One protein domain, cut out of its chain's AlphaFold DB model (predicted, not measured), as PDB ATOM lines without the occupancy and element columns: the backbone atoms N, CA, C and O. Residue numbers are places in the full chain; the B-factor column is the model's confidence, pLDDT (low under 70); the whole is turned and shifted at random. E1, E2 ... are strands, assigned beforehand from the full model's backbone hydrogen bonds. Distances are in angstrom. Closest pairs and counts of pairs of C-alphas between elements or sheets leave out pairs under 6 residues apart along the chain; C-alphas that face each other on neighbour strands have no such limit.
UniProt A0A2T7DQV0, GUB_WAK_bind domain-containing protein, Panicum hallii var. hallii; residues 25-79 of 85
ATOM      1  N   PRO A  25     173.060 137.636 161.475       53.94
ATOM      2  CA  PRO A  25     172.079 137.787 160.422       53.94
ATOM      3  C   PRO A  25     172.726 137.315 159.121       53.94
ATOM      4  O   PRO A  25     173.358 138.089 158.410       53.94
ATOM      5  N   SER A  26     172.585 136.028 158.807       53.38
ATOM      6  CA  SER A  26     172.652 135.499 157.463       53.38
ATOM      7  C   SER A  26     171.453 136.155 156.829       53.38
ATOM      8  O   SER A  26     170.343 135.649 156.985       53.38
ATOM      9  N   SER A  27     171.646 137.388 156.354       62.03
ATOM     10  CA  SER A  27     170.558 138.312 156.094       62.03
ATOM     11  C   SER A  27     169.565 137.576 155.220       62.03
ATOM     12  O   SER A  27     169.869 137.278 154.062       62.03
ATOM     13  N   CYS A  28     168.418 137.219 155.797       67.12
ATOM     14  CA  CYS A  28     167.280 136.824 155.001       67.12
ATOM     15  C   CYS A  28     167.165 137.897 153.929       67.12
ATOM     16  O   CYS A  28     167.250 139.091 154.239       67.12
ATOM     17  N   TRP A  29     167.107 137.471 152.672       68.38
ATOM     18  CA  TRP A  29     167.039 138.407 151.566       68.38
ATOM     19  C   TRP A  29     165.903 139.394 151.844       68.38
ATOM     20  O   TRP A  29     164.842 138.957 152.301       68.38
ATOM     21  N   PRO A  30     166.116 140.706 151.634       70.56
ATOM     22  CA  PRO A  30     165.075 141.690 151.874       70.56
ATOM     23  C   PRO A  30     163.794 141.264 151.160       70.56
ATOM     24  O   PRO A  30     163.796 141.005 149.953       70.56
ATOM     25  N   LYS A  31     162.710 141.144 151.921       84.69
ATOM     26  CA  LYS A  31     161.417 140.681 151.424       84.69
ATOM     27  C   LYS A  31     160.339 141.658 151.827       84.69
ATOM     28  O   LYS A  31     160.321 142.148 152.950       84.69
ATOM     29  N   THR A  32     159.405 141.881 150.918       89.19
ATOM     30  CA  THR A  32     158.219 142.684 151.186       89.19
ATOM     31  C   THR A  32     156.998 141.797 151.353       89.19
ATOM     32  O   THR A  32     156.823 140.815 150.627       89.19
ATOM     33  N   CYS A  33     156.132 142.170 152.286       90.06
ATOM     34  CA  CYS A  33     154.837 141.543 152.497       90.06
ATOM     35  C   CYS A  33     153.771 142.628 152.626       90.06
ATOM     36  O   CYS A  33     153.642 143.263 153.673       90.06
ATOM     37  N   GLY A  34     153.058 142.897 151.532       86.88
ATOM     38  CA  GLY A  34     152.260 144.118 151.422       86.88
ATOM     39  C   GLY A  34     153.155 145.353 151.569       86.88
ATOM     40  O   GLY A  34     154.131 145.495 150.837       86.88
ATOM     41  N   SER A  35     152.846 146.213 152.539       89.25
ATOM     42  CA  SER A  35     153.622 147.416 152.877       89.25
ATOM     43  C   SER A  35     154.790 147.168 153.840       89.25
ATOM     44  O   SER A  35     155.539 148.096 154.141       89.25
ATOM     45  N   LEU A  36     154.957 145.945 154.352       91.44
ATOM     46  CA  LEU A  36     155.993 145.635 155.335       91.44
ATOM     47  C   LEU A  36     157.300 145.264 154.656       91.44
ATOM     48  O   LEU A  36     157.326 144.370 153.809       91.44
ATOM     49  N   ASN A  37     158.392 145.873 155.111       91.44
ATOM     50  CA  ASN A  37     159.741 145.425 154.797       91.44
ATOM     51  C   ASN A  37     160.221 144.456 155.887       91.44
ATOM     52  O   ASN A  37     160.468 144.856 157.028       91.44
ATOM     53  N   ILE A  38     160.321 143.175 155.544       90.12
ATOM     54  CA  ILE A  38     160.691 142.112 156.473       90.12
ATOM     55  C   ILE A  38     162.196 142.175 156.716       90.12
ATOM     56  O   ILE A  38     163.004 142.028 155.800       90.12
ATOM     57  N   THR A  39     162.555 142.419 157.970       86.62
ATOM     58  CA  THR A  39     163.935 142.553 158.438       86.62
ATOM     59  C   THR A  39     164.144 141.697 159.680       86.62
ATOM     60  O   THR A  39     163.188 141.368 160.384       86.62
ATOM     61  N   CYS A  40     165.402 141.329 159.940       84.12
ATOM     62  CA  CYS A  40     165.791 140.550 161.117       84.12
ATOM     63  C   CYS A  40     165.189 141.161 162.404       84.12
ATOM     64  O   CYS A  40     165.245 142.383 162.560       84.12
ATOM     65  N   PRO A  41     164.627 140.350 163.323       86.12
ATOM     66  CA  PRO A  41     164.637 138.879 163.353       86.12
ATOM     67  C   PRO A  41     163.512 138.204 162.557       86.12
ATOM     68  O   PRO A  41     163.467 136.975 162.509       86.12
ATOM     69  N   PHE A  42     162.613 138.971 161.941       90.81
ATOM     70  CA  PHE A  42     161.503 138.434 161.163       90.81
ATOM     71  C   PHE A  42     161.969 137.917 159.806       90.81
ATOM     72  O   PHE A  42     162.859 138.483 159.170       90.81
ATOM     73  N   TRP A  43     161.344 136.837 159.351       91.56
ATOM     74  CA  TRP A  43     161.672 136.206 158.079       91.56
ATOM     75  C   TRP A  43     160.481 135.431 157.522       91.56
ATOM     76  O   TRP A  43     159.547 135.097 158.250       91.56
ATOM     77  N   VAL A  44     160.511 135.147 156.224       91.69
ATOM     78  CA  VAL A  44     159.490 134.361 155.520       91.69
ATOM     79  C   VAL A  44     160.137 133.140 154.881       91.69
ATOM     80  O   VAL A  44     161.308 133.177 154.508       91.69
ATOM     81  N   GLU A  45     159.382 132.053 154.770       89.69
ATOM     82  CA  GLU A  45     159.850 130.852 154.079       89.69
ATOM     83  C   GLU A  45     159.892 131.081 152.564       89.69
ATOM     84  O   GLU A  45     159.003 131.719 151.995       89.69
ATOM     85  N   GLU A  46     160.927 130.555 151.914       85.38
ATOM     86  CA  GLU A  46     161.118 130.670 150.473       85.38
ATOM     87  C   GLU A  46     161.307 129.284 149.850       85.38
ATOM     88  O   GLU A  46     162.144 128.510 150.325       85.38
ATOM     89  N   PRO A  47     160.579 128.963 148.764       87.31
ATOM     90  CA  PRO A  47     160.759 127.701 148.064       87.31
ATOM     91  C   PRO A  47     162.219 127.489 147.649       87.31
ATOM     92  O   PRO A  47     162.830 128.348 147.015       87.31
ATOM     93  N   GLY A  48     162.774 126.330 148.004       87.75
ATOM     94  CA  GLY A  48     164.144 125.955 147.645       87.75
ATOM     95  C   GLY A  48     165.241 126.635 148.467       87.75
ATOM     96  O   GLY A  48     166.413 126.488 148.123       87.75
ATOM     97  N   ARG A  49     164.906 127.358 149.545       85.62
ATOM     98  CA  ARG A  49     165.897 127.950 150.454       85.62
ATOM     99  C   ARG A  49     165.739 127.433 151.884       85.62
ATOM    100  O   ARG A  49     164.616 127.185 152.322       85.62
ATOM    101  N   PRO A  50     166.847 127.267 152.626       87.31
ATOM    102  CA  PRO A  50     166.769 126.886 154.027       87.31
ATOM    103  C   PRO A  50     166.177 128.026 154.879       87.31
ATOM    104  O   PRO A  50     166.293 129.198 154.506       87.31
ATOM    105  N   PRO A  51     165.598 127.706 156.051       87.25
ATOM    106  CA  PRO A  51     165.247 128.698 157.063       87.25
ATOM    107  C   PRO A  51     166.426 129.623 157.382       87.25
ATOM    108  O   PRO A  51     167.538 129.153 157.611       87.25
ATOM    109  N   CYS A  52     166.175 130.932 157.423       86.69
ATOM    110  CA  CYS A  52     167.219 131.949 157.599       86.69
ATOM    111  C   CYS A  52     167.112 132.729 158.925       86.69
ATOM    112  O   CYS A  52     167.868 133.672 159.144       86.69
ATOM    113  N   GLY A  53     166.196 132.345 159.822       86.69
ATOM    114  CA  GLY A  53     166.007 133.002 161.115       86.69
ATOM    115  C   GLY A  53     165.335 132.111 162.168       86.69
ATOM    116  O   GLY A  53     164.989 130.958 161.888       86.69
ATOM    117  N   PRO A  54     165.136 132.614 163.400       88.06
ATOM    118  CA  PRO A  54     164.572 131.816 164.482       88.06
ATOM    119  C   PRO A  54     163.099 131.458 164.208       88.06
ATOM    120  O   PRO A  54     162.325 132.339 163.820       88.06
ATOM    121  N   PRO A  55     162.646 130.217 164.473       90.12
ATOM    122  CA  PRO A  55     161.280 129.797 164.145       90.12
ATOM    123  C   PRO A  55     160.161 130.601 164.824       90.12
ATOM    124  O   PRO A  55     159.046 130.651 164.311       90.12
ATOM    125  N   ALA A  56     160.438 131.230 165.971       90.38
ATOM    126  CA  ALA A  56     159.479 132.077 166.683       90.38
ATOM    127  C   ALA A  56     159.141 133.380 165.933       90.38
ATOM    128  O   ALA A  56     158.054 133.918 166.116       90.38
ATOM    129  N   PHE A  57     160.042 133.858 165.068       91.44
ATOM    130  CA  PHE A  57     159.875 135.087 164.282       91.44
ATOM    131  C   PHE A  57     159.536 134.813 162.810       91.44
ATOM    132  O   PHE A  57     159.546 135.727 161.984       91.44
ATOM    133  N   GLN A  58     159.235 133.558 162.464       93.38
ATOM    134  CA  GLN A  58     158.789 133.210 161.121       93.38
ATOM    135  C   GLN A  58     157.407 133.822 160.856       93.38
ATOM    136  O   GLN A  58     156.490 133.688 161.672       93.38
ATOM    137  N   LEU A  59     157.252 134.433 159.686       94.00
ATOM    138  CA  LEU A  59     156.008 135.006 159.197       94.00
ATOM    139  C   LEU A  59     155.450 134.201 158.018       94.00
ATOM    140  O   LEU A  59     156.197 133.653 157.204       94.00
ATOM    141  N   LYS A  60     154.121 134.174 157.904       93.44
ATOM    142  CA  LYS A  60     153.379 133.762 156.708       93.44
ATOM    143  C   LYS A  60     152.768 134.988 156.049       93.44
ATOM    144  O   LYS A  60     152.176 135.823 156.728       93.44
ATOM    145  N   CYS A  61     152.881 135.054 154.729       92.75
ATOM    146  CA  CYS A  61     152.338 136.141 153.925       92.75
ATOM    147  C   CYS A  61     151.195 135.655 153.047       92.75
ATOM    148  O   CYS A  61     151.307 134.630 152.378       92.75
ATOM    149  N   ASN A  62     150.105 136.413 153.042       90.31
ATOM    150  CA  ASN A  62     148.981 136.235 152.131       90.31
ATOM    151  C   ASN A  62     148.465 137.608 151.662       90.31
ATOM    152  O   ASN A  62     149.055 138.643 151.976       90.31
ATOM    153  N   SER A  63     147.357 137.626 150.916       89.56
ATOM    154  CA  SER A  63     146.732 138.864 150.428       89.56
ATOM    155  C   SER A  63     146.274 139.818 151.541       89.56
ATOM    156  O   SER A  63     146.176 141.016 151.298       89.56
ATOM    157  N   SER A  64     146.029 139.321 152.756       89.88
ATOM    158  CA  SER A  64     145.598 140.114 153.916       89.88
ATOM    159  C   SER A  64     146.764 140.689 154.738       89.88
ATOM    160  O   SER A  64     146.559 141.593 155.554       89.88
ATOM    161  N   GLY A  65     147.991 140.193 154.548       92.06
ATOM    162  CA  GLY A  65     149.198 140.712 155.198       92.06
ATOM    163  C   GLY A  65     150.148 139.636 155.723       92.06
ATOM    164  O   GLY A  65     150.113 138.482 155.288       92.06
ATOM    165  N   ALA A  66     151.014 140.044 156.656       94.94
ATOM    166  CA  ALA A  66     151.968 139.172 157.336       94.94
ATOM    167  C   ALA A  66     151.429 138.719 158.696       94.94
ATOM    168  O   ALA A  66     150.929 139.536 159.468       94.94
ATOM    169  N   PHE A  67     151.586 137.437 159.014       94.88
ATOM    170  CA  PHE A  67     151.110 136.840 160.261       94.88
ATOM    171  C   PHE A  67     152.190 135.982 160.910       94.88
ATOM    172  O   PHE A  67     152.948 135.322 160.202       94.88
ATOM    173  N   LEU A  68     152.238 135.939 162.243       94.50
ATOM    174  CA  LEU A  68     153.130 135.023 162.961       94.50
ATOM    175  C   LEU A  68     152.783 133.568 162.617       94.50
ATOM    176  O   LEU A  68     151.657 133.119 162.830       94.50
ATOM    177  N   SER A  69     153.768 132.820 162.120       93.50
ATOM    178  CA  SER A  69     153.592 131.415 161.730       93.50
ATOM    179  C   SER A  69     153.351 130.502 162.927       93.50
ATOM    180  O   SER A  69     152.654 129.496 162.806       93.50
ATOM    181  N   ARG A  70     153.944 130.838 164.078       89.88
ATOM    182  CA  ARG A  70     153.814 130.090 165.330       89.88
ATOM    183  C   ARG A  70     152.913 130.846 166.298       89.88
ATOM    184  O   ARG A  70     153.388 131.579 167.157       89.88
ATOM    185  N   SER A  71     151.609 130.639 166.160       86.69
ATOM    186  CA  SER A  71     150.614 131.092 167.128       86.69
ATOM    187  C   SER A  71     149.557 130.016 167.334       86.69
ATOM    188  O   SER A  71     149.051 129.453 166.367       86.69
ATOM    189  N   ILE A  72     149.251 129.715 168.596       85.75
ATOM    190  CA  ILE A  72     148.344 128.622 168.976       85.75
ATOM    191  C   ILE A  72     146.897 129.119 169.083       85.75
ATOM    192  O   ILE A  72     145.974 128.401 168.718       85.75
ATOM    193  N   TYR A  73     146.692 130.343 169.576       86.62
ATOM    194  CA  TYR A  73     145.356 130.831 169.940       86.62
ATOM    195  C   TYR A  73     144.659 131.620 168.832       86.62
ATOM    196  O   TYR A  73     143.455 131.493 168.651       86.62
ATOM    197  N   GLN A  74     145.400 132.457 168.108       90.38
ATOM    198  CA  GLN A  74     144.839 133.329 167.075       90.38
ATOM    199  C   GLN A  74     145.895 133.745 166.058       90.38
ATOM    200  O   GLN A  74     147.092 133.693 166.332       90.38
ATOM    201  N   ALA A  75     145.462 134.201 164.888       90.62
ATOM    202  CA  ALA A  75     146.368 134.763 163.898       90.62
ATOM    203  C   ALA A  75     146.784 136.185 164.313       90.62
ATOM    204  O   ALA A  75     145.989 137.117 164.246       90.62
ATOM    205  N   TYR A  76     148.042 136.356 164.726       93.44
ATOM    206  CA  TYR A  76     148.601 137.679 165.008       93.44
ATOM    207  C   TYR A  76     149.137 138.296 163.724       93.44
ATOM    208  O   TYR A  76     150.109 137.787 163.159       93.44
ATOM    209  N   ARG A  77     148.501 139.381 163.277       94.12
ATOM    210  CA  ARG A  77     148.966 140.183 162.145       94.12
ATOM    211  C   ARG A  77     150.099 141.106 162.587       94.12
ATOM    212  O   ARG A  77     150.053 141.678 163.673       94.12
ATOM    213  N   VAL A  78     151.110 141.251 161.739       93.88
ATOM    214  CA  VAL A  78     152.174 142.240 161.919       93.88
ATOM    215  C   VAL A  78     151.744 143.523 161.217       93.88
ATOM    216  O   VAL A  78     151.482 143.508 160.020       93.88
ATOM    217  N   GLU A  79     151.665 144.625 161.958       94.00
ATOM    218  CA  GLU A  79     151.275 145.935 161.412       94.00
ATOM    219  C   GLU A  79     152.483 146.792 161.033       94.00
ATOM    220  O   GLU A  79     152.424 147.603 160.111       94.00
TER     221      GLU A  79
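What this domain is: This is residues 25 to 79 of the 85 residues of the protein "GUB_WAK_bind domain-containing protein" of Panicum hallii var. hallii (UniProt A0A2T7DQV0). With little regular structure, two small hairpins, E3 with E4 and E1 with E2, come together near their turns, and a long loop, residues 39 to 57, joins them. The printed part has 55 residues, with no named helix and strands E1, E2, E3, E4 in that order, each hairpin a two-stranded antiparallel sheet. The class is all strand, though named elements hold only 15 residues. The whole is compact and rounded, with a radius of gyration of the C-alphas of 10.7 A and spans of 29 by 24 by 19 A.

How they stand to each other: E3, residues 58 to 62, and E4, residues 65 to 68, are antiparallel at 150 degrees; N 60 and O 67 are 2.8 A apart, within hydrogen-bond range. Residues 43 to 44 pair with residues 58 to 59 of E3, parallel; residues 77 to 78 pair with 66 to 67 of E4, antiparallel. E1, residues 31 to 33, and E2, residues 36 to 38, are antiparallel at 144 degrees, with N 38 and O 31 2.8 A apart. The closest C-alphas of E1 and E3, Cys 33 and Cys 61, are 6.1 A apart. E2 and E3 are apart.

Where its parts are: E3 is 13.6 A long and E4 10.4 A. E1 begins at C-alpha 31 (161.417, 140.681, 151.424); E4 ends at C-alpha 68 (153.130, 135.023, 162.961).

The domain as a whole: The farthest C-alphas, Ser 26 and Tyr 73, are 30.4 A apart. The printed part has no cut, and the link E2 to E3 is long. Residues 25 to 29 have pLDDT under 70.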